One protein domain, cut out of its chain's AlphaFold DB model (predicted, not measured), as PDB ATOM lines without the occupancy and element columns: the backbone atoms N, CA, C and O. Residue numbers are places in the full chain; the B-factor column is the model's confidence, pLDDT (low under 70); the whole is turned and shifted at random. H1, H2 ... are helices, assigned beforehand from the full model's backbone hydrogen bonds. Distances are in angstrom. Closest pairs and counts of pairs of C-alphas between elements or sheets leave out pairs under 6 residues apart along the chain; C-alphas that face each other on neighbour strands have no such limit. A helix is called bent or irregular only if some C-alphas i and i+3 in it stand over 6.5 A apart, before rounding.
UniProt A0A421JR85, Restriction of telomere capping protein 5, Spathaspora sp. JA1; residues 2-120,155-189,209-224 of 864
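AT A GLANCE: This is residues 2 to 120, 155 to 189 and 209 to 224 of the 864 residues of the protein "Restriction of telomere capping protein 5" of Spathaspora sp. JA1 (UniProt A0A421JR85). Two long helices, H5 and H6, lie side by side, running opposite ways and slid past each other along the longest axis, while H2 and the bent H4 pack over one side of the pair and H3 packs on H4's first arm. H7 meets H5 through its last residues, with residues 210 to 216 sticking out, and residues 2 to 8 of H1 stick out elsewhere. The printed part has 170 residues with seven named helices, H1 to H7 in order, and no named strand: its class is all helix. It is only just compact, close to loose, with a radius of gyration of the C-alphas of 18.6 A and spans of 66 by 45 by 31 A.

HOW THE PARTS SIT: Start at H5, residues 82 to 119, which has a kink of 28 degrees near residue 89 and is only just irregular: C-alphas 83 and 86 are 6.53 A apart. With residues 86 to 104 alone it touches H6, residues 155 to 188, at a shallow tilt of 19 degrees, opposite ways; their closest C-alphas, Met 97 and Thr 167, are 6.0 A apart. H4, residues 56 to 77, was assigned as one helix by its hydrogen bonds but is bent: C-alphas 67 and 70 are 6.9 A apart, and its arms H4a, residues 56 to 67, and H4b, residues 70 to 77, stand at 38 degrees, only just steep. H4b touches H5, closest at the C-alphas of Ala 75 and Lys 88, 5.1 A. H2, residues 23 to 39, touches H6 at a steep tilt of 53 degrees, closest at the C-alphas of Leu 23 and Phe 173, 5.6 A. H2 also touches H4b, closest at the C-alphas of Leu 31 and Phe 76, 6.3 A. H3, residues 41 to 49, touches H4a, closest at the C-alphas of Gly 41 and Asn 62, 4.4 A. H7, residues 211 to 224, touches H5 about perpendicular, at 85 degrees, with the C-alphas of Ile 91 and Glu 223 closest at 5.2 A. H1, residues 2 to 12, touches no helix but is near H6. Every O i to N i+4 pair is within hydrogen-bond range in H1, H2, H4a, H4b, H6 and H7; H5 has 31 of 34, and H3 has 2 of 5 beside 5 of 6 O i to N i+3 pairs.

IN THESE COORDINATES: Find C-alpha 82 at (94.807, 156.584, 131.183); from there H5 runs 54.9 A to C-alpha 119 at (104.976, 102.966, 124.960). H6 spans 49.6 A, H2 24.2 A and H7 20.2 A, ending at C-alpha 224, (109.008, 151.293, 126.417).

THE WHOLE: The C-alphas of Thr 120 and Asn 189, 67.9 A, are the farthest apart. Residues 121 to 154 and 190 to 208 are not printed, leaving gaps of 26.0 A and 34.5 A between C-alphas; of the links printed whole, no link is long. Mean pLDDT of the printed part is 79.9, with 29 residues under 70, among them 2 to 11 and 114 to 120.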
ATOM      1  N   ALA A   2     106.590 139.221 106.425       31.31
ATOM      2  CA  ALA A   2     106.111 139.823 107.685       31.31
ATOM      3  C   ALA A   2     104.939 140.818 107.503       31.31
ATOM      4  O   ALA A   2     103.920 140.682 108.162       31.31
ATOM      5  N   LEU A   3     105.013 141.729 106.524       37.38
ATOM      6  CA  LEU A   3     103.952 142.714 106.229       37.38
ATOM      7  C   LEU A   3     102.603 142.095 105.796       37.38
ATOM      8  O   LEU A   3     101.541 142.651 106.080       37.38
ATOM      9  N   ALA A   4     102.634 140.940 105.121       38.59
ATOM     10  CA  ALA A   4     101.429 140.216 104.703       38.59
ATOM     11  C   ALA A   4     100.758 139.518 105.898       38.59
ATOM     12  O   ALA A   4      99.534 139.556 106.035       38.59
ATOM     13  N   ILE A   5     101.574 138.975 106.806       45.88
ATOM     14  CA  ILE A   5     101.137 138.388 108.075       45.88
ATOM     15  C   ILE A   5     100.499 139.472 108.962       45.88
ATOM     16  O   ILE A   5      99.403 139.264 109.478       45.88
ATOM     17  N   THR A   6     101.092 140.669 109.052       52.94
ATOM     18  CA  THR A   6     100.545 141.787 109.845       52.94
ATOM     19  C   THR A   6      99.184 142.263 109.328       52.94
ATOM     20  O   THR A   6      98.252 142.433 110.114       52.94
ATOM     21  N   LYS A   7      99.006 142.405 108.003       52.50
ATOM     22  CA  LYS A   7      97.705 142.769 107.404       52.50
ATOM     23  C   LYS A   7      96.618 141.714 107.643       52.50
ATOM     24  O   LYS A   7      95.458 142.083 107.828       52.50
ATOM     25  N   HIS A   8      96.961 140.424 107.636       55.22
ATOM     26  CA  HIS A   8      96.012 139.347 107.948       55.22
ATOM     27  C   HIS A   8      95.648 139.301 109.434       55.22
ATOM     28  O   HIS A   8      94.465 139.248 109.755       55.22
ATOM     29  N   ILE A   9      96.621 139.433 110.339       57.12
ATOM     30  CA  ILE A   9      96.374 139.482 111.790       57.12
ATOM     31  C   ILE A   9      95.473 140.672 112.153       57.12
ATOM     32  O   ILE A   9      94.527 140.523 112.924       57.12
ATOM     33  N   ILE A  10      95.691 141.838 111.534       59.75
ATOM     34  CA  ILE A  10      94.887 143.048 111.758       59.75
ATOM     35  C   ILE A  10      93.403 142.859 111.398       59.75
ATOM     36  O   ILE A  10      92.552 143.468 112.048       59.75
ATOM     37  N   ARG A  11      93.084 142.030 110.392       60.59
ATOM     38  CA  ARG A  11      91.698 141.735 109.979       60.59
ATOM     39  C   ARG A  11      90.975 140.762 110.914       60.59
ATOM     40  O   ARG A  11      89.751 140.756 110.922       60.59
ATOM     41  N   VAL A  12      91.712 139.967 111.688       72.38
ATOM     42  CA  VAL A  12      91.171 138.910 112.566       72.38
ATOM     43  C   VAL A  12      90.942 139.412 114.005       72.38
ATOM     44  O   VAL A  12      90.364 138.708 114.829       72.38
ATOM     45  N   LEU A  13      91.351 140.645 114.329       80.00
ATOM     46  CA  LEU A  13      91.208 141.200 115.677       80.00
ATOM     47  C   LEU A  13      89.734 141.470 116.047       80.00
ATOM     48  O   LEU A  13      89.032 142.162 115.302       80.00
ATOM     49  N   PRO A  14      89.265 140.999 117.218       83.56
ATOM     50  CA  PRO A  14      87.902 141.241 117.671       83.56
ATOM     51  C   PRO A  14      87.691 142.723 118.012       83.56
ATOM     52  O   PRO A  14      88.533 143.358 118.635       83.56
ATOM     53  N   GLN A  15      86.537 143.277 117.635       82.50
ATOM     54  CA  GLN A  15      86.156 144.653 118.000       82.50
ATOM     55  C   GLN A  15      85.379 144.728 119.323       82.50
ATOM     56  O   GLN A  15      85.306 145.783 119.949       82.50
ATOM     57  N   LYS A  16      84.781 143.607 119.741       85.88
ATOM     58  CA  LYS A  16      84.006 143.450 120.976       85.88
ATOM     59  C   LYS A  16      84.369 142.123 121.634       85.88
ATOM     60  O   LYS A  16      84.589 141.127 120.940       85.88
ATOM     61  N   PHE A  17      84.385 142.091 122.960       86.19
ATOM     62  CA  PHE A  17      84.544 140.865 123.730       86.19
ATOM     63  C   PHE A  17      83.270 140.013 123.619       86.19
ATOM     64  O   PHE A  17      82.161 140.510 123.828       86.19
ATOM     65  N   LEU A  18      83.418 138.747 123.211       84.25
ATOM     66  CA  LEU A  18      82.314 137.819 122.914       84.25
ATOM     67  C   LEU A  18      81.257 138.394 121.943       84.25
ATOM     68  O   LEU A  18      80.083 138.044 122.005       84.25
ATOM     69  N   GLY A  19      81.647 139.343 121.082       80.69
ATOM     70  CA  GLY A  19      80.751 140.016 120.130       80.69
ATOM     71  C   GLY A  19      79.765 141.026 120.739       80.69
ATOM     72  O   GLY A  19      79.167 141.802 119.994       80.69
ATOM     73  N   ARG A  20      79.621 141.082 122.071       81.69
ATOM     74  CA  ARG A  20      78.602 141.902 122.754       81.69
ATOM     75  C   ARG A  20      79.170 142.917 123.746       81.69
ATOM     76  O   ARG A  20      78.612 144.005 123.860       81.69
ATOM     77  N   PHE A  21      80.266 142.598 124.429       85.81
ATOM     78  CA  PHE A  21      80.808 143.417 125.513       85.81
ATOM     79  C   PHE A  21      81.965 144.324 125.051       85.81
ATOM     80  O   PHE A  21      82.694 143.975 124.118       85.81
ATOM     81  N   PRO A  22      82.167 145.491 125.691       86.25
ATOM     82  CA  PRO A  22      83.361 146.315 125.504       86.25
ATOM     83  C   PRO A  22      84.674 145.551 125.742       86.25
ATOM     84  O   PRO A  22      84.756 144.680 126.606       86.25
ATOM     85  N   LEU A  23      85.726 145.919 125.003       85.88
ATOM     86  CA  LEU A  23      87.041 145.270 125.088       85.88
ATOM     87  C   LEU A  23      87.713 145.418 126.462       85.88
ATOM     88  O   LEU A  23      88.441 144.514 126.859       85.88
ATOM     89  N   PHE A  24      87.449 146.507 127.195       85.31
ATOM     90  CA  PHE A  24      88.047 146.718 128.520       85.31
ATOM     91  C   PHE A  24      87.581 145.665 129.538       85.31
ATOM     92  O   PHE A  24      88.407 145.143 130.274       85.31
ATOM     93  N   ILE A  25      86.297 145.278 129.506       86.25
ATOM     94  CA  ILE A  25      85.731 144.217 130.363       86.25
ATOM     95  C   ILE A  25      86.384 142.875 130.036       86.25
ATOM     96  O   ILE A  25      86.706 142.093 130.928       86.25
ATOM     97  N   GLY A  26      86.615 142.618 128.745       87.50
ATOM     98  CA  GLY A  26      87.360 141.446 128.300       87.50
ATOM     99  C   GLY A  26      88.788 141.438 128.843       87.50
ATOM    100  O   GLY A  26      89.217 140.436 129.404       87.50
ATOM    101  N   ALA A  27      89.511 142.553 128.721       89.44
ATOM    102  CA  ALA A  27      90.883 142.675 129.211       89.44
ATOM    103  C   ALA A  27      90.979 142.528 130.742       89.44
ATOM    104  O   ALA A  27      91.859 141.821 131.227       89.44
ATOM    105  N   GLU A  28      90.052 143.126 131.491       90.19
ATOM    106  CA  GLU A  28      89.970 143.015 132.952       90.19
ATOM    107  C   GLU A  28      89.748 141.563 133.396       90.19
ATOM    108  O   GLU A  28      90.501 141.035 134.217       90.19
ATOM    109  N   LEU A  29      88.777 140.876 132.785       91.31
ATOM    110  CA  LEU A  29      88.480 139.473 133.075       91.31
ATOM    111  C   LEU A  29      89.652 138.552 132.708       91.31
ATOM    112  O   LEU A  29      90.011 137.666 133.484       91.31
ATOM    113  N   ILE A  30      90.280 138.769 131.548       92.88
ATOM    114  CA  ILE A  30      91.437 137.980 131.101       92.88
ATOM    115  C   ILE A  30      92.610 138.159 132.065       92.88
ATOM    116  O   ILE A  30      93.217 137.164 132.469       92.88
ATOM    117  N   LEU A  31      92.925 139.395 132.460       91.62
ATOM    118  CA  LEU A  31      93.990 139.673 133.422       91.62
ATOM    119  C   LEU A  31      93.690 139.041 134.786       91.62
ATOM    120  O   LEU A  31      94.564 138.370 135.328       91.62
ATOM    121  N   GLY A  32      92.459 139.158 135.292       90.88
ATOM    122  CA  GLY A  32      92.046 138.539 136.555       90.88
ATOM    123  C   GLY A  32      92.226 137.016 136.562       90.88
ATOM    124  O   GLY A  32      92.882 136.469 137.449       90.88
ATOM    125  N   ILE A  33      91.735 136.325 135.525       90.56
ATOM    126  CA  ILE A  33      91.916 134.869 135.371       90.56
ATOM    127  C   ILE A  33      93.404 134.510 135.268       90.56
ATOM    128  O   ILE A  33      93.856 133.513 135.833       90.56
ATOM    129  N   THR A  34      94.185 135.322 134.555       91.06
ATOM    130  CA  THR A  34      95.617 135.079 134.356       91.06
ATOM    131  C   THR A  34      96.399 135.224 135.654       91.06
ATOM    132  O   THR A  34      97.250 134.385 135.930       91.06
ATOM    133  N   ILE A  35      96.091 136.229 136.476       92.31
ATOM    134  CA  ILE A  35      96.728 136.423 137.783       92.31
ATOM    135  C   ILE A  35      96.472 135.208 138.678       92.31
ATOM    136  O   ILE A  35      97.425 134.661 139.229       92.31
ATOM    137  N   LEU A  36      95.226 134.728 138.752       88.56
ATOM    138  CA  LEU A  36      94.887 133.528 139.525       88.56
ATOM    139  C   LEU A  36      95.644 132.289 139.023       88.56
ATOM    140  O   LEU A  36      96.237 131.558 139.813       88.56
ATOM    141  N   ASN A  37      95.696 132.090 137.704       87.75
ATOM    142  CA  ASN A  37      96.415 130.972 137.089       87.75
ATOM    143  C   ASN A  37      97.944 131.063 137.257       87.75
ATOM    144  O   ASN A  37      98.643 130.058 137.230       87.75
ATOM    145  N   LYS A  38      98.507 132.265 137.396       89.31
ATOM    146  CA  LYS A  38      99.948 132.445 137.629       89.31
ATOM    147  C   LYS A  38     100.309 132.350 139.107       89.31
ATOM    148  O   LYS A  38     101.389 131.856 139.425       89.31
ATOM    149  N   ALA A  39      99.396 132.730 140.000       87.69
ATOM    150  CA  ALA A  39      99.566 132.596 141.443       87.69
ATOM    151  C   ALA A  39      99.710 131.130 141.880       87.69
ATOM    152  O   ALA A  39     100.463 130.840 142.809       87.69
ATOM    153  N   SER A  40      99.091 130.183 141.164       81.50
ATOM    154  CA  SER A  40      99.281 128.751 141.433       81.50
ATOM    155  C   SER A  40     100.718 128.261 141.193       81.50
ATOM    156  O   SER A  40     101.079 127.195 141.685       81.50
ATOM    157  N   GLY A  41     101.577 129.034 140.517       80.62
ATOM    158  CA  GLY A  41     103.006 128.724 140.379       80.62
ATOM    159  C   GLY A  41     103.751 128.627 141.719       80.62
ATOM    160  O   GLY A  41     104.767 127.938 141.806       80.62
ATOM    161  N   ILE A  42     103.217 129.235 142.788       83.81
ATOM    162  CA  ILE A  42     103.753 129.133 144.156       83.81
ATOM    163  C   ILE A  42     103.801 127.670 144.627       83.81
ATOM    164  O   ILE A  42     104.770 127.264 145.271       83.81
ATOM    165  N   TYR A  43     102.820 126.845 144.243       78.25
ATOM    166  CA  TYR A  43     102.801 125.421 144.591       78.25
ATOM    167  C   TYR A  43     103.980 124.650 143.974       78.25
ATOM    168  O   TYR A  43     104.513 123.739 144.605       78.25
ATOM    169  N   GLY A  44     104.455 125.049 142.789       74.75
ATOM    170  CA  GLY A  44     105.630 124.438 142.157       74.75
ATOM    171  C   GLY A  44     106.941 124.716 142.899       74.75
ATOM    172  O   GLY A  44     107.843 123.884 142.887       74.75
ATOM    173  N   ILE A  45     107.041 125.855 143.591       73.50
ATOM    174  CA  ILE A  45     108.191 126.183 144.449       73.50
ATOM    175  C   ILE A  45     108.070 125.458 145.792       73.50
ATOM    176  O   ILE A  45     109.057 124.931 146.300       73.50
ATOM    177  N   LEU A  46     106.856 125.354 146.337       75.44
ATOM    178  CA  LEU A  46     106.595 124.594 147.560       75.44
ATOM    179  C   LEU A  46     106.931 123.099 147.392       75.44
ATOM    180  O   LEU A  46     107.407 122.460 148.329       75.44
ATOM    181  N   SER A  47     106.773 122.557 146.180       75.25
ATOM    182  CA  SER A  47     107.190 121.195 145.817       75.25
ATOM    183  C   SER A  47     108.688 120.937 146.037       75.25
ATOM    184  O   SER A  47     109.059 119.829 146.417       75.25
ATOM    185  N   LEU A  48     109.555 121.944 145.843       71.44
ATOM    186  CA  LEU A  48     110.999 121.815 146.097       71.44
ATOM    187  C   LEU A  48     111.325 121.748 147.591       71.44
ATOM    188  O   LEU A  48     112.247 121.045 147.986       71.44
ATOM    189  N   LEU A  49     110.569 122.479 148.414       76.50
ATOM    190  CA  LEU A  49     110.756 122.505 149.868       76.50
ATOM    191  C   LEU A  49     110.177 121.260 150.549       76.50
ATOM    192  O   LEU A  49     110.651 120.858 151.606       76.50
ATOM    193  N   THR A  50     109.167 120.640 149.938       79.56
ATOM    194  CA  THR A  50     108.486 119.441 150.453       79.56
ATOM    195  C   THR A  50     109.117 118.128 149.981       79.56
ATOM    196  O   THR A  50     108.696 117.062 150.419       79.56
ATOM    197  N   GLY A  51     110.135 118.181 149.113       70.00
ATOM    198  CA  GLY A  51     110.837 116.996 148.608       70.00
ATOM    199  C   GLY A  51     110.046 116.178 147.580       70.00
ATOM    200  O   GLY A  51     110.438 115.054 147.267       70.00
ATOM    201  N   HIS A  52     108.948 116.713 147.040       72.56
ATOM    202  CA  HIS A  52     108.174 116.025 146.009       72.56
ATOM    203  C   HIS A  52     108.951 116.035 144.678       72.56
ATOM    204  O   HIS A  52     109.433 117.097 144.266       72.56
ATOM    205  N   PRO A  53     109.068 114.896 143.965       72.38
ATOM    206  CA  PRO A  53     109.787 114.835 142.696       72.38
ATOM    207  C   PRO A  53     109.122 115.755 141.665       72.38
ATOM    208  O   PRO A  53     107.981 115.523 141.266       72.38
ATOM    209  N   ILE A  54     109.834 116.803 141.249       77.38
ATOM    210  CA  ILE A  54     109.424 117.734 140.194       77.38
ATOM    211  C   ILE A  54     110.484 117.726 139.090       77.38
ATOM    212  O   ILE A  54     111.682 117.818 139.360       77.38
ATOM    213  N   ASN A  55     110.061 117.592 137.831       80.25
ATOM    214  CA  ASN A  55     110.990 117.660 136.700       80.25
ATOM    215  C   ASN A  55     111.493 119.108 136.526       80.25
ATOM    216  O   ASN A  55     110.737 120.057 136.749       80.25
ATOM    217  N   PHE A  56     112.729 119.294 136.055       84.25
ATOM    218  CA  PHE A  56     113.304 120.603 135.725       84.25
ATOM    219  C   PHE A  56     112.356 121.469 134.880       84.25
ATOM    220  O   PHE A  56     112.161 122.643 135.180       84.25
ATOM    221  N   TRP A  57     111.700 120.883 133.873       82.69
ATOM    222  CA  TRP A  57     110.750 121.599 133.014       82.69
ATOM    223  C   TRP A  57     109.484 122.059 133.752       82.69
ATOM    224  O   TRP A  57     108.973 123.143 133.483       82.69
ATOM    225  N   GLN A  58     108.989 121.274 134.712       82.56
ATOM    226  CA  GLN A  58     107.853 121.665 135.556       82.56
ATOM    227  C   GLN A  58     108.256 122.771 136.535       82.56
ATOM    228  O   GLN A  58     107.504 123.724 136.741       82.56
ATOM    229  N   TRP A  59     109.457 122.678 137.106       85.50
ATOM    230  CA  TRP A  59     110.005 123.724 137.959       85.50
ATOM    231  C   TRP A  59     110.179 125.040 137.193       85.50
ATOM    232  O   TRP A  59     109.678 126.075 137.632       85.50
ATOM    233  N   LEU A  60     110.803 124.994 136.012       87.44
ATOM    234  CA  LEU A  60     111.028 126.161 135.163       87.44
ATOM    235  C   LEU A  60     109.707 126.832 134.767       87.44
ATOM    236  O   LEU A  60     109.589 128.053 134.856       87.44
ATOM    237  N   PHE A  61     108.694 126.047 134.382       85.44
ATOM    238  CA  PHE A  61     107.367 126.566 134.048       85.44
ATOM    239  C   PHE A  61     106.727 127.334 135.217       85.44
ATOM    240  O   PHE A  61     106.217 128.441 135.028       85.44
ATOM    241  N   ASN A  62     106.797 126.784 136.434       85.88
ATOM    242  CA  ASN A  62     106.257 127.421 137.637       85.88
ATOM    243  C   ASN A  62     107.075 128.649 138.078       85.88
ATOM    244  O   ASN A  62     106.498 129.660 138.479       85.88
ATOM    245  N   ALA A  63     108.402 128.609 137.947       86.00
ATOM    246  CA  ALA A  63     109.271 129.742 138.255       86.00
ATOM    247  C   ALA A  63     109.009 130.930 137.312       86.00
ATOM    248  O   ALA A  63     108.828 132.061 137.766       86.00
ATOM    249  N   VAL A  64     108.899 130.673 136.003       87.56
ATOM    250  CA  VAL A  64     108.535 131.699 135.012       87.56
ATOM    251  C   VAL A  64     107.141 132.262 135.296       87.56
ATOM    252  O   VAL A  64     106.929 133.465 135.152       87.56
ATOM    253  N   ALA A  65     106.191 131.436 135.751       87.19
ATOM    254  CA  ALA A  65     104.859 131.906 136.122       87.19
ATOM    255  C   ALA A  65     104.895 132.964 137.238       87.19
ATOM    256  O   ALA A  65     104.198 133.974 137.132       87.19
ATOM    257  N   LEU A  66     105.746 132.770 138.252       87.75
ATOM    258  CA  LEU A  66     105.908 133.712 139.361       87.75
ATOM    259  C   LEU A  66     106.590 135.015 138.922       87.75
ATOM    260  O   LEU A  66     106.169 136.092 139.336       87.75
ATOM    261  N   VAL A  67     107.597 134.939 138.047       87.94
ATOM    262  CA  VAL A  67     108.296 136.129 137.525       87.94
ATOM    263  C   VAL A  67     107.362 137.026 136.706       87.94
ATOM    264  O   VAL A  67     107.479 138.247 136.765       87.94
ATOM    265  N   MET A  68     106.403 136.448 135.974       88.94
ATOM    266  CA  MET A  68     105.454 137.218 135.153       88.94
ATOM    267  C   MET A  68     104.288 137.818 135.956       88.94
ATOM    268  O   MET A  68     103.603 138.719 135.474       88.94
ATOM    269  N   LEU A  69     104.044 137.341 137.179       90.19
ATOM    270  CA  LEU A  69     102.896 137.734 137.999       90.19
ATOM    271  C   LEU A  69     102.862 139.241 138.353       90.19
ATOM    272  O   LEU A  69     101.805 139.850 138.164       90.19
ATOM    273  N   PRO A  70     103.972 139.896 138.761       90.38
ATOM    274  CA  PRO A  70     103.988 141.340 139.015       90.38
ATOM    275  C   PRO A  70     103.593 142.188 137.799       90.38
ATOM    276  O   PRO A  70     102.954 143.227 137.960       90.38
ATOM    277  N   ILE A  71     103.923 141.737 136.583       90.38
ATOM    278  CA  ILE A  71     103.597 142.448 135.337       90.38
ATOM    279  C   ILE A  71     102.077 142.470 135.128       90.38
ATOM    280  O   ILE A  71     101.502 143.528 134.869       90.38
ATOM    281  N   TYR A  72     101.407 141.326 135.306       91.56
ATOM    282  CA  TYR A  72      99.951 141.237 135.167       91.56
ATOM    283  C   TYR A  72      99.203 142.011 136.256       91.56
ATOM    284  O   TYR A  72      98.221 142.684 135.949       91.56
ATOM    285  N   ILE A  73      99.684 141.979 137.505       90.00
ATOM    286  CA  ILE A  73      99.110 142.768 138.607       90.00
ATOM    287  C   ILE A  73      99.257 144.268 138.330       90.00
ATOM    288  O   ILE A  73      98.297 145.022 138.477       90.00
ATOM    289  N   SER A  74     100.436 144.706 137.875       87.12
ATOM    290  CA  SER A  74     100.686 146.105 137.515       87.12
ATOM    291  C   SER A  74      99.752 146.575 136.395       87.12
ATOM    292  O   SER A  74      99.180 147.662 136.494       87.12
ATOM    293  N   ALA A  75      99.536 145.751 135.367       87.62
ATOM    294  CA  ALA A  75      98.595 146.042 134.288       87.62
ATOM    295  C   ALA A  75      97.138 146.105 134.779       87.62
ATOM    296  O   ALA A  75      96.423 147.044 134.442       87.62
ATOM    297  N   PHE A  76      96.721 145.166 135.633       89.00
ATOM    298  CA  PHE A  76      95.367 145.121 136.189       89.00
ATOM    299  C   PHE A  76      95.049 146.343 137.062       89.00
ATOM    300  O   PHE A  76      94.030 146.993 136.861       89.00
ATOM    301  N   ILE A  77      95.954 146.723 137.972       86.25
ATOM    302  CA  ILE A  77      95.773 147.900 138.842       86.25
ATOM    303  C   ILE A  77      95.697 149.196 138.019       86.25
ATOM    304  O   ILE A  77      94.964 150.119 138.368       86.25
ATOM    305  N   ASN A  78      96.451 149.284 136.920       81.81
ATOM    306  CA  ASN A  78      96.557 150.507 136.121       81.81
ATOM    307  C   ASN A  78      95.609 150.549 134.915       81.81
ATOM    308  O   ASN A  78      95.681 151.502 134.137       81.81
ATOM    309  N   ILE A  79      94.688 149.588 134.784       81.81
ATOM    310  CA  ILE A  79      93.764 149.498 133.643       81.81
ATOM    311  C   ILE A  79      92.815 150.707 133.535       81.81
ATOM    312  O   ILE A  79      92.356 151.038 132.443       81.81
ATOM    313  N   SER A  80      92.557 151.397 134.652       70.12
ATOM    314  CA  SER A  80      91.699 152.591 134.726       70.12
ATOM    315  C   SER A  80      92.466 153.915 134.514       70.12
ATOM    316  O   SER A  80      91.899 154.918 134.081       70.12
ATOM    317  N   ASN A  81      93.786 153.934 134.742       70.75
ATOM    318  CA  ASN A  81      94.594 155.162 134.777       70.75
ATOM    319  C   ASN A  81      95.197 155.511 133.405       70.75
ATOM    320  O   ASN A  81      96.300 155.076 133.079       70.75
ATOM    321  N   GLN A  82      94.511 156.340 132.610       57.94
ATOM    322  CA  GLN A  82      94.807 156.584 131.183       57.94
ATOM    323  C   GLN A  82      96.284 156.810 130.762       57.94
ATOM    324  O   GLN A  82      96.672 156.189 129.772       57.94
ATOM    325  N   PRO A  83      97.130 157.625 131.431       55.50
ATOM    326  CA  PRO A  83      98.517 157.836 130.978       55.50
ATOM    327  C   PRO A  83      99.444 156.644 131.289       55.50
ATOM    328  O   PRO A  83     100.215 156.204 130.436       55.50
ATOM    329  N   LYS A  84      99.305 156.040 132.477       59.53
ATOM    330  CA  LYS A  84     100.132 154.908 132.948       59.53
ATOM    331  C   LYS A  84      99.681 153.556 132.373       59.53
ATOM    332  O   LYS A  84     100.438 152.584 132.391       59.53
ATOM    333  N   ASN A  85      98.459 153.500 131.845       70.44
ATOM    334  CA  ASN A  85      97.825 152.302 131.300       70.44
ATOM    335  C   ASN A  85      98.564 151.764 130.066       70.44
ATOM    336  O   ASN A  85      98.784 150.568 129.937       70.44
ATOM    337  N   ILE A  86      99.020 152.632 129.162       81.56
ATOM    338  CA  ILE A  86      99.468 152.192 127.829       81.56
ATOM    339  C   ILE A  86     100.776 151.399 127.879       81.56
ATOM    340  O   ILE A  86     100.872 150.347 127.247       81.56
ATOM    341  N   ARG A  87     101.777 151.874 128.627       84.38
ATOM    342  CA  ARG A  87     103.088 151.209 128.752       84.38
ATOM    343  C   ARG A  87     102.947 149.847 129.440       84.38
ATOM    344  O   ARG A  87     103.357 148.825 128.889       84.38
ATOM    345  N   LYS A  88     102.229 149.822 130.567       86.12
ATOM    346  CA  LYS A  88     101.947 148.617 131.364       86.12
ATOM    347  C   LYS A  88     101.081 147.598 130.617       86.12
ATOM    348  O   LYS A  88     101.359 146.401 130.658       86.12
ATOM    349  N   MET A  89     100.079 148.052 129.864       88.44
ATOM    350  CA  MET A  89      99.277 147.165 129.015       88.44
ATOM    351  C   MET A  89     100.060 146.646 127.810       88.44
ATOM    352  O   MET A  89      99.846 145.507 127.393       88.44
ATOM    353  N   SER A  90     100.996 147.434 127.270       88.94
ATOM    354  CA  SER A  90     101.844 147.015 126.148       88.94
ATOM    355  C   SER A  90     102.760 145.859 126.538       88.94
ATOM    356  O   SER A  90     102.735 144.818 125.877       88.94
ATOM    357  N   ILE A  91     103.496 145.986 127.648       91.06
ATOM    358  CA  ILE A  91     104.325 144.887 128.159       91.06
ATOM    359  C   ILE A  91     103.476 143.668 128.527       91.06
ATOM    360  O   ILE A  91     103.804 142.557 128.117       91.06
ATOM    361  N   ALA A  92     102.338 143.857 129.206       91.38
ATOM    362  CA  ALA A  92     101.467 142.747 129.583       91.38
ATOM    363  C   ALA A  92     100.931 141.997 128.357       91.38
ATOM    364  O   ALA A  92     100.833 140.775 128.385       91.38
ATOM    365  N   THR A  93     100.646 142.696 127.255       91.25
ATOM    366  CA  THR A  93     100.189 142.080 125.999       91.25
ATOM    367  C   THR A  93     101.290 141.255 125.335       91.25
ATOM    368  O   THR A  93     101.039 140.121 124.927       91.25
ATOM    369  N   VAL A  94     102.516 141.785 125.251       90.94
ATOM    370  CA  VAL A  94     103.669 141.064 124.677       90.94
ATOM    371  C   VAL A  94     104.020 139.836 125.522       90.94
ATOM    372  O   VAL A  94     104.244 138.746 124.984       90.94
ATOM    373  N   VAL A  95     104.005 139.985 126.849       91.88
ATOM    374  CA  VAL A  95     104.228 138.886 127.795       91.88
ATOM    375  C   VAL A  95     103.119 137.840 127.680       91.88
ATOM    376  O   VAL A  95     103.430 136.658 127.592       91.88
ATOM    377  N   TYR A  96     101.849 138.241 127.579       92.25
ATOM    378  CA  TYR A  96     100.723 137.316 127.407       92.25
ATOM    379  C   TYR A  96     100.779 136.542 126.085       92.25
ATOM    380  O   TYR A  96     100.485 135.343 126.037       92.25
ATOM    381  N   MET A  97     101.186 137.207 124.999       90.38
ATOM    382  CA  MET A  97     101.387 136.573 123.696       90.38
ATOM    383  C   MET A  97     102.502 135.524 123.769       90.38
ATOM    384  O   MET A  97     102.301 134.377 123.367       90.38
ATOM    385  N   SER A  98     103.643 135.892 124.354       89.50
ATOM    386  CA  SER A  98     104.785 134.993 124.543       89.50
ATOM    387  C   SER A  98     104.431 133.815 125.455       89.50
ATOM    388  O   SER A  98     104.715 132.666 125.130       89.50
ATOM    389  N   ASP A  99     103.729 134.077 126.557       90.75
ATOM    390  CA  ASP A  99     103.256 133.070 127.508       90.75
ATOM    391  C   ASP A  99     102.259 132.088 126.877       90.75
ATOM    392  O   ASP A  99     102.236 130.905 127.216       90.75
ATOM    393  N   THR A 100     101.456 132.546 125.917       90.56
ATOM    394  CA  THR A 100     100.547 131.675 125.165       90.56
ATOM    395  C   THR A 100     101.322 130.732 124.245       90.56
ATOM    396  O   THR A 100     101.038 129.536 124.237       90.56
ATOM    397  N   VAL A 101     102.346 131.228 123.539       89.94
ATOM    398  CA  VAL A 101     103.222 130.402 122.688       89.94
ATOM    399  C   VAL A 101     104.002 129.389 123.525       89.94
ATOM    400  O   VAL A 101     103.955 128.192 123.249       89.94
ATOM    401  N   ILE A 102     104.656 129.845 124.594       89.06
ATOM    402  CA  ILE A 102     105.397 128.983 125.519       89.06
ATOM    403  C   ILE A 102     104.453 127.937 126.126       89.06
ATOM    404  O   ILE A 102     104.758 126.747 126.134       89.06
ATOM    405  N   GLY A 103     103.261 128.348 126.563       88.31
ATOM    406  CA  GLY A 103     102.252 127.447 127.111       88.31
ATOM    407  C   GLY A 103     101.729 126.405 126.117       88.31
ATOM    408  O   GLY A 103     101.321 125.325 126.548       88.31
ATOM    409  N   LEU A 104     101.723 126.690 124.811       89.06
ATOM    410  CA  LEU A 104     101.416 125.706 123.765       89.06
ATOM    411  C   LEU A 104     102.566 124.706 123.600       89.06
ATOM    412  O   LEU A 104     102.313 123.504 123.617       89.06
ATOM    413  N   LEU A 105     103.813 125.184 123.546       89.06
ATOM    414  CA  LEU A 105     105.003 124.328 123.456       89.06
ATOM    415  C   LEU A 105     105.111 123.366 124.643       89.06
ATOM    416  O   LEU A 105     105.324 122.175 124.441       89.06
ATOM    417  N   TYR A 106     104.872 123.843 125.868       86.56
ATOM    418  CA  TYR A 106     104.832 122.978 127.052       86.56
ATOM    419  C   TYR A 106     103.730 121.922 126.967       86.56
ATOM    420  O   TYR A 106     103.927 120.793 127.400       86.56
ATOM    421  N   THR A 107     102.578 122.261 126.387       86.00
ATOM    422  CA  THR A 107     101.480 121.293 126.232       86.00
ATOM    423  C   THR A 107     101.849 120.208 125.231       86.00
ATOM    424  O   THR A 107     101.623 119.038 125.507       86.00
ATOM    425  N   LEU A 108     102.479 120.579 124.112       85.38
ATOM    426  CA  LEU A 108     102.997 119.617 123.139       85.38
ATOM    427  C   LEU A 108     104.096 118.737 123.745       85.38
ATOM    428  O   LEU A 108     104.086 117.527 123.542       85.38
ATOM    429  N   TYR A 109     104.999 119.326 124.533       84.56
ATOM    430  CA  TYR A 109     106.057 118.601 125.233       84.56
ATOM    431  C   TYR A 109     105.495 117.569 126.219       84.56
ATOM    432  O   TYR A 109     105.876 116.404 126.164       84.56
ATOM    433  N   PHE A 110     104.564 117.965 127.094       77.44
ATOM    434  CA  PHE A 110     103.956 117.032 128.048       77.44
ATOM    435  C   PHE A 110     103.084 115.986 127.360       77.44
ATOM    436  O   PHE A 110     103.076 114.844 127.802       77.44
ATOM    437  N   MET A 111     102.407 116.341 126.267       77.88
ATOM    438  CA  MET A 111     101.660 115.386 125.452       77.88
ATOM    439  C   MET A 111     102.591 114.324 124.855       77.88
ATOM    440  O   MET A 111     102.320 113.137 124.994       77.88
ATOM    441  N   TYR A 112     103.717 114.733 124.263       77.88
ATOM    442  CA  TYR A 112     104.729 113.805 123.754       77.88
ATOM    443  C   TYR A 112     105.299 112.918 124.867       77.88
ATOM    444  O   TYR A 112     105.357 111.703 124.718       77.88
ATOM    445  N   PHE A 113     105.680 113.512 126.000       72.12
ATOM    446  CA  PHE A 113     106.242 112.786 127.139       72.12
ATOM    447  C   PHE A 113     105.258 111.771 127.738       72.12
ATOM    448  O   PHE A 113     105.665 110.666 128.084       72.12
ATOM    449  N   TRP A 114     103.973 112.130 127.827       69.56
ATOM    450  CA  TRP A 114     102.918 111.247 128.318       69.56
ATOM    451  C   TRP A 114     102.784 109.996 127.440       69.56
ATOM    452  O   TRP A 114     102.840 108.885 127.954       69.56
ATOM    453  N   PHE A 115     102.704 110.160 126.114       67.44
ATOM    454  CA  PHE A 115     102.594 109.027 125.187       67.44
ATOM    455  C   PHE A 115     103.885 108.211 125.057       67.44
ATOM    456  O   PHE A 115     103.829 106.989 124.974       67.44
ATOM    457  N   TYR A 116     105.049 108.863 125.093       65.81
ATOM    458  CA  TYR A 116     106.341 108.185 124.985       65.81
ATOM    459  C   TYR A 116     106.602 107.238 126.168       65.81
ATOM    460  O   TYR A 116     107.136 106.146 125.986       65.81
ATOM    461  N   ILE A 117     106.200 107.625 127.384       58.97
ATOM    462  CA  ILE A 117     106.359 106.781 128.580       58.97
ATOM    463  C   ILE A 117     105.373 105.611 128.594       58.97
ATOM    464  O   ILE A 117     105.723 104.536 129.082       58.97
ATOM    465  N   GLU A 118     104.173 105.786 128.039       57.00
ATOM    466  CA  GLU A 118     103.175 104.716 127.920       57.00
ATOM    467  C   GLU A 118     103.652 103.588 126.975       57.00
ATOM    468  O   GLU A 118     103.347 102.416 127.201       57.00
ATOM    469  N   GLU A 119     104.455 103.920 125.954       49.34
ATOM    470  CA  GLU A 119     104.976 102.966 124.960       49.34
ATOM    471  C   GLU A 119     106.259 102.233 125.397       49.34
ATOM    472  O   GLU A 119     106.559 101.155 124.878       49.34
ATOM    473  N   THR A 120     107.002 102.744 126.388       43.56
ATOM    474  CA  THR A 120     108.209 102.084 126.916       43.56
ATOM    475  C   THR A 120     107.976 101.511 128.318       43.56
ATOM    476  O   THR A 120     108.160 102.221 129.310       43.56
ATOM    477  N   LEU A 155      89.157 118.733 125.882       86.75
ATOM    478  CA  LEU A 155      89.188 119.832 126.844       86.75
ATOM    479  C   LEU A 155      90.461 120.674 126.696       86.75
ATOM    480  O   LEU A 155      90.388 121.902 126.695       86.75
ATOM    481  N   THR A 156      91.619 120.036 126.510       86.38
ATOM    482  CA  THR A 156      92.892 120.741 126.311       86.38
ATOM    483  C   THR A 156      92.847 121.609 125.055       86.38
ATOM    484  O   THR A 156      93.174 122.793 125.122       86.38
ATOM    485  N   ILE A 157      92.383 121.070 123.925       86.88
ATOM    486  CA  ILE A 157      92.251 121.816 122.664       86.88
ATOM    487  C   ILE A 157      91.301 123.006 122.834       86.88
ATOM    488  O   ILE A 157      91.629 124.120 122.415       86.88
ATOM    489  N   VAL A 158      90.158 122.808 123.498       91.69
ATOM    490  CA  VAL A 158      89.188 123.879 123.768       91.69
ATOM    491  C   VAL A 158      89.815 124.980 124.626       91.69
ATOM    492  O   VAL A 158      89.789 126.146 124.234       91.69
ATOM    493  N   VAL A 159      90.457 124.633 125.745       88.56
ATOM    494  CA  VAL A 159      91.112 125.605 126.638       88.56
ATOM    495  C   VAL A 159      92.214 126.379 125.908       88.56
ATOM    496  O   VAL A 159      92.341 127.594 126.082       88.56
ATOM    497  N   LYS A 160      93.001 125.717 125.052       89.62
ATOM    498  CA  LYS A 160      94.031 126.390 124.246       89.62
ATOM    499  C   LYS A 160      93.435 127.304 123.181       89.62
ATOM    500  O   LYS A 160      93.946 128.404 122.992       89.62
ATOM    501  N   THR A 161      92.332 126.906 122.557       89.88
ATOM    502  CA  THR A 161      91.615 127.733 121.578       89.88
ATOM    503  C   THR A 161      91.053 128.996 122.232       89.88
ATOM    504  O   THR A 161      91.261 130.100 121.728       89.88
ATOM    505  N   VAL A 162      90.426 128.862 123.408       91.19
ATOM    506  CA  VAL A 162      89.949 130.003 124.210       91.19
ATOM    507  C   VAL A 162      91.106 130.931 124.581       91.19
ATOM    508  O   VAL A 162      90.979 132.149 124.479       91.19
ATOM    509  N   ARG A 163      92.266 130.376 124.948       90.56
ATOM    510  CA  ARG A 163      93.451 131.177 125.278       90.56
ATOM    511  C   ARG A 163      93.974 131.979 124.089       90.56
ATOM    512  O   ARG A 163      94.274 133.155 124.256       90.56
ATOM    513  N   VAL A 164      94.028 131.385 122.894       90.31
ATOM    514  CA  VAL A 164      94.397 132.107 121.662       90.31
ATOM    515  C   VAL A 164      93.408 133.242 121.384       90.31
ATOM    516  O   VAL A 164      93.824 134.356 121.066       90.31
ATOM    517  N   TYR A 165      92.105 133.006 121.575       91.62
ATOM    518  CA  TYR A 165      91.096 134.062 121.472       91.62
ATOM    519  C   TYR A 165      91.338 135.194 122.485       91.62
ATOM    520  O   TYR A 165      91.315 136.367 122.110       91.62
ATOM    521  N   PHE A 166      91.650 134.874 123.743       93.06
ATOM    522  CA  PHE A 166      92.000 135.877 124.754       93.06
ATOM    523  C   PHE A 166      93.246 136.687 124.379       93.06
ATOM    524  O   PHE A 166      93.264 137.899 124.594       93.06
ATOM    525  N   THR A 167      94.248 136.075 123.742       90.75
ATOM    526  CA  THR A 167      95.410 136.809 123.213       90.75
ATOM    527  C   THR A 167      94.987 137.849 122.174       90.75
ATOM    528  O   THR A 167      95.446 138.990 122.225       90.75
ATOM    529  N   LEU A 168      94.072 137.494 121.265       90.12
ATOM    530  CA  LEU A 168      93.540 138.428 120.266       90.12
ATOM    531  C   LEU A 168      92.735 139.566 120.911       90.12
ATOM    532  O   LEU A 168      92.851 140.713 120.482       90.12
ATOM    533  N   VAL A 169      91.960 139.276 121.961       90.19
ATOM    534  CA  VAL A 169      91.226 140.295 122.732       90.19
ATOM    535  C   VAL A 169      92.198 141.269 123.404       90.19
ATOM    536  O   VAL A 169      92.057 142.476 123.218       90.19
ATOM    537  N   MET A 170      93.228 140.775 124.097       89.69
ATOM    538  CA  MET A 170      94.260 141.625 124.711       89.69
ATOM    539  C   MET A 170      94.964 142.506 123.671       89.69
ATOM    540  O   MET A 170      95.107 143.711 123.867       89.69
ATOM    541  N   MET A 171      95.322 141.937 122.516       88.56
ATOM    542  CA  MET A 171      95.940 142.679 121.416       88.56
ATOM    543  C   MET A 171      95.009 143.761 120.844       88.56
ATOM    544  O   MET A 171      95.454 144.872 120.555       88.56
ATOM    545  N   SER A 172      93.713 143.466 120.706       86.62
ATOM    546  CA  SER A 172      92.718 144.428 120.218       86.62
ATOM    547  C   SER A 172      92.496 145.592 121.190       86.62
ATOM    548  O   SER A 172      92.424 146.742 120.755       86.62
ATOM    549  N   PHE A 173      92.467 145.316 122.498       88.25
ATOM    550  CA  PHE A 173      92.319 146.331 123.536       88.25
ATOM    551  C   PHE A 173      93.539 147.256 123.589       88.25
ATOM    552  O   PHE A 173      93.399 148.475 123.494       88.25
ATOM    553  N   THR A 174      94.746 146.691 123.631       88.44
ATOM    554  CA  THR A 174      95.989 147.473 123.659       88.44
ATOM    555  C   THR A 174      96.168 148.298 122.388       88.44
ATOM    556  O   THR A 174      96.584 149.453 122.448       88.44
ATOM    557  N   ARG A 175      95.763 147.774 121.225       84.75
ATOM    558  CA  ARG A 175      95.729 148.549 119.978       84.75
ATOM    559  C   ARG A 175      94.759 149.730 120.046       84.75
ATOM    560  O   ARG A 175      95.087 150.801 119.535       84.75
ATOM    561  N   ALA A 176      93.579 149.553 120.639       82.69
ATOM    562  CA  ALA A 176      92.626 150.647 120.822       82.69
ATOM    563  C   ALA A 176      93.218 151.752 121.716       82.69
ATOM    564  O   ALA A 176      93.125 152.928 121.360       82.69
ATOM    565  N   LEU A 177      93.913 151.373 122.796       83.50
ATOM    566  CA  LEU A 177      94.633 152.305 123.672       83.50
ATOM    567  C   LEU A 177      95.759 153.052 122.939       83.50
ATOM    568  O   LEU A 177      95.863 154.272 123.049       83.50
ATOM    569  N   LEU A 178      96.570 152.347 122.143       82.31
ATOM    570  CA  LEU A 178      97.644 152.957 121.348       82.31
ATOM    571  C   LEU A 178      97.100 153.937 120.304       82.31
ATOM    572  O   LEU A 178      97.639 155.028 120.141       82.31
ATOM    573  N   LYS A 179      95.996 153.591 119.629       79.50
ATOM    574  CA  LYS A 179      95.345 154.484 118.660       79.50
ATOM    575  C   LYS A 179      94.806 155.750 119.333       79.50
ATOM    576  O   LYS A 179      94.934 156.834 118.771       79.50
ATOM    577  N   GLN A 180      94.222 155.621 120.525       78.44
ATOM    578  CA  GLN A 180      93.747 156.763 121.308       78.44
ATOM    579  C   GLN A 180      94.902 157.676 121.747       78.44
ATOM    580  O   GLN A 180      94.759 158.895 121.694       78.44
ATOM    581  N   HIS A 181      96.048 157.103 122.131       77.38
ATOM    582  CA  HIS A 181      97.252 157.860 122.486       77.38
ATOM    583  C   HIS A 181      97.813 158.651 121.306       77.38
ATOM    584  O   HIS A 181      97.995 159.855 121.421       77.38
ATOM    585  N   LEU A 182      98.005 157.994 120.156       74.25
ATOM    586  CA  LEU A 182      98.522 158.636 118.943       74.25
ATOM    587  C   LEU A 182      97.601 159.763 118.456       74.25
ATOM    588  O   LEU A 182      98.073 160.807 118.023       74.25
ATOM    589  N   TYR A 183      96.279 159.580 118.562       70.38
ATOM    590  CA  TYR A 183      95.312 160.631 118.239       70.38
ATOM    591  C   TYR A 183      95.406 161.828 119.200       70.38
ATOM    592  O   TYR A 183      95.239 162.970 118.781       70.38
ATOM    593  N   ARG A 184      95.682 161.582 120.487       66.12
ATOM    594  CA  ARG A 184      95.844 162.634 121.500       66.12
ATOM    595  C   ARG A 184      97.170 163.382 121.351       66.12
ATOM    596  O   ARG A 184      97.156 164.602 121.450       66.12
ATOM    597  N   GLU A 185      98.271 162.683 121.072       65.62
ATOM    598  CA  GLU A 185      99.571 163.296 120.748       65.62
ATOM    599  C   GLU A 185      99.492 164.134 119.469       65.62
ATOM    600  O   GLU A 185      99.949 165.272 119.455       65.62
ATOM    601  N   GLY A 186      98.831 163.625 118.421       62.06
ATOM    602  CA  GLY A 186      98.629 164.373 117.177       62.06
ATOM    603  C   GLY A 186      97.859 165.683 117.375       62.06
ATOM    604  O   GLY A 186      98.202 166.681 116.758       62.06
ATOM    605  N   LYS A 187      96.871 165.705 118.282       55.75
ATOM    606  CA  LYS A 187      96.110 166.916 118.635       55.75
ATOM    607  C   LYS A 187      96.858 167.875 119.568       55.75
ATOM    608  O   LYS A 187      96.565 169.063 119.560       55.75
ATOM    609  N   ALA A 188      97.767 167.364 120.399       53.72
ATOM    610  CA  ALA A 188      98.573 168.179 121.309       53.72
ATOM    611  C   ALA A 188      99.659 168.969 120.561       53.72
ATOM    612  O   ALA A 188      99.959 170.088 120.950       53.72
ATOM    613  N   ASN A 189     100.179 168.430 119.454       51.34
ATOM    614  CA  ASN A 189     101.169 169.112 118.613       51.34
ATOM    615  C   ASN A 189     100.586 170.241 117.732       51.34
ATOM    616  O   ASN A 189     101.357 170.973 117.122       51.34
ATOM    617  N   VAL A 209     118.951 154.238 142.706       67.25
ATOM    618  CA  VAL A 209     120.294 153.625 142.795       67.25
ATOM    619  C   VAL A 209     120.224 152.300 143.569       67.25
ATOM    620  O   VAL A 209     119.479 152.182 144.539       67.25
ATOM    621  N   GLY A 210     120.997 151.294 143.139       80.19
ATOM    622  CA  GLY A 210     121.066 149.955 143.746       80.19
ATOM    623  C   GLY A 210     120.427 148.849 142.895       80.19
ATOM    624  O   GLY A 210     119.801 149.123 141.873       80.19
ATOM    625  N   PHE A 211     120.560 147.588 143.327       69.31
ATOM    626  CA  PHE A 211     120.090 146.399 142.588       69.31
ATOM    627  C   PHE A 211     118.590 146.450 142.242       69.31
ATOM    628  O   PHE A 211     118.188 146.176 141.114       69.31
ATOM    629  N   LEU A 212     117.750 146.881 143.190       67.44
ATOM    630  CA  LEU A 212     116.314 147.070 142.948       67.44
ATOM    631  C   LEU A 212     116.026 148.227 141.977       67.44
ATOM    632  O   LEU A 212     115.039 148.171 141.244       67.44
ATOM    633  N   GLY A 213     116.880 149.252 141.943       77.38
ATOM    634  CA  GLY A 213     116.784 150.357 140.987       77.38
ATOM    635  C   GLY A 213     117.115 149.917 139.561       77.38
ATOM    636  O   GLY A 213     116.378 150.237 138.634       77.38
ATOM    637  N   GLU A 214     118.155 149.099 139.377       77.88
ATOM    638  CA  GLU A 214     118.479 148.492 138.075       77.88
ATOM    639  C   GLU A 214     117.355 147.577 137.567       77.88
ATOM    640  O   GLU A 214     116.998 147.631 136.389       77.88
ATOM    641  N   ILE A 215     116.724 146.795 138.450       79.31
ATOM    642  CA  ILE A 215     115.548 145.989 138.090       79.31
ATOM    643  C   ILE A 215     114.388 146.887 137.640       79.31
ATOM    644  O   ILE A 215     113.782 146.641 136.600       79.31
ATOM    645  N   LYS A 216     114.088 147.969 138.365       78.62
ATOM    646  CA  LYS A 216     113.028 148.906 137.955       78.62
ATOM    647  C   LYS A 216     113.337 149.579 136.611       78.62
ATOM    648  O   LYS A 216     112.445 149.692 135.776       78.62
ATOM    649  N   LYS A 217     114.594 149.964 136.369       83.19
ATOM    650  CA  LYS A 217     115.054 150.560 135.100       83.19
ATOM    651  C   LYS A 217     114.957 149.588 133.928       83.19
ATOM    652  O   LYS A 217     114.525 149.976 132.849       83.19
ATOM    653  N   THR A 218     115.328 148.327 134.133       83.44
ATOM    654  CA  THR A 218     115.215 147.292 133.093       83.44
ATOM    655  C   THR A 218     113.760 146.969 132.765       83.44
ATOM    656  O   THR A 218     113.440 146.811 131.590       83.44
ATOM    657  N   ILE A 219     112.865 146.941 133.761       84.44
ATOM    658  CA  ILE A 219     111.418 146.801 133.535       84.44
ATOM    659  C   ILE A 219     110.880 147.997 132.739       84.44
ATOM    660  O   ILE A 219     110.156 147.789 131.770       84.44
ATOM    661  N   LEU A 220     111.279 149.224 133.087       84.50
ATOM    662  CA  LEU A 220     110.883 150.439 132.367       84.50
ATOM    663  C   LEU A 220     111.354 150.428 130.900       84.50
ATOM    664  O   LEU A 220     110.578 150.728 129.998       84.50
ATOM    665  N   ASP A 221     112.600 150.025 130.637       84.62
ATOM    666  CA  ASP A 221     113.123 149.859 129.272       84.62
ATOM    667  C   ASP A 221     112.331 148.796 128.484       84.62
ATOM    668  O   ASP A 221     111.989 148.990 127.314       84.62
ATOM    669  N   LEU A 222     111.966 147.690 129.139       85.38
ATOM    670  CA  LEU A 222     111.112 146.650 128.560       85.38
ATOM    671  C   LEU A 222     109.694 147.153 128.252       85.38
ATOM    672  O   LEU A 222     109.133 146.792 127.214       85.38
ATOM    673  N   GLU A 223     109.116 147.980 129.123       86.69
ATOM    674  CA  GLU A 223     107.814 148.621 128.919       86.69
ATOM    675  C   GLU A 223     107.823 149.524 127.681       86.69
ATOM    676  O   GLU A 223     106.954 149.393 126.809       86.69
ATOM    677  N   THR A 224     108.840 150.379 127.554       83.19
ATOM    678  CA  THR A 224     109.008 151.293 126.417       83.19
ATOM    679  C   THR A 224     109.202 150.531 125.108       83.19
ATOM    680  O   THR A 224     108.471 150.765 124.143       83.19
TER     681      THR A 224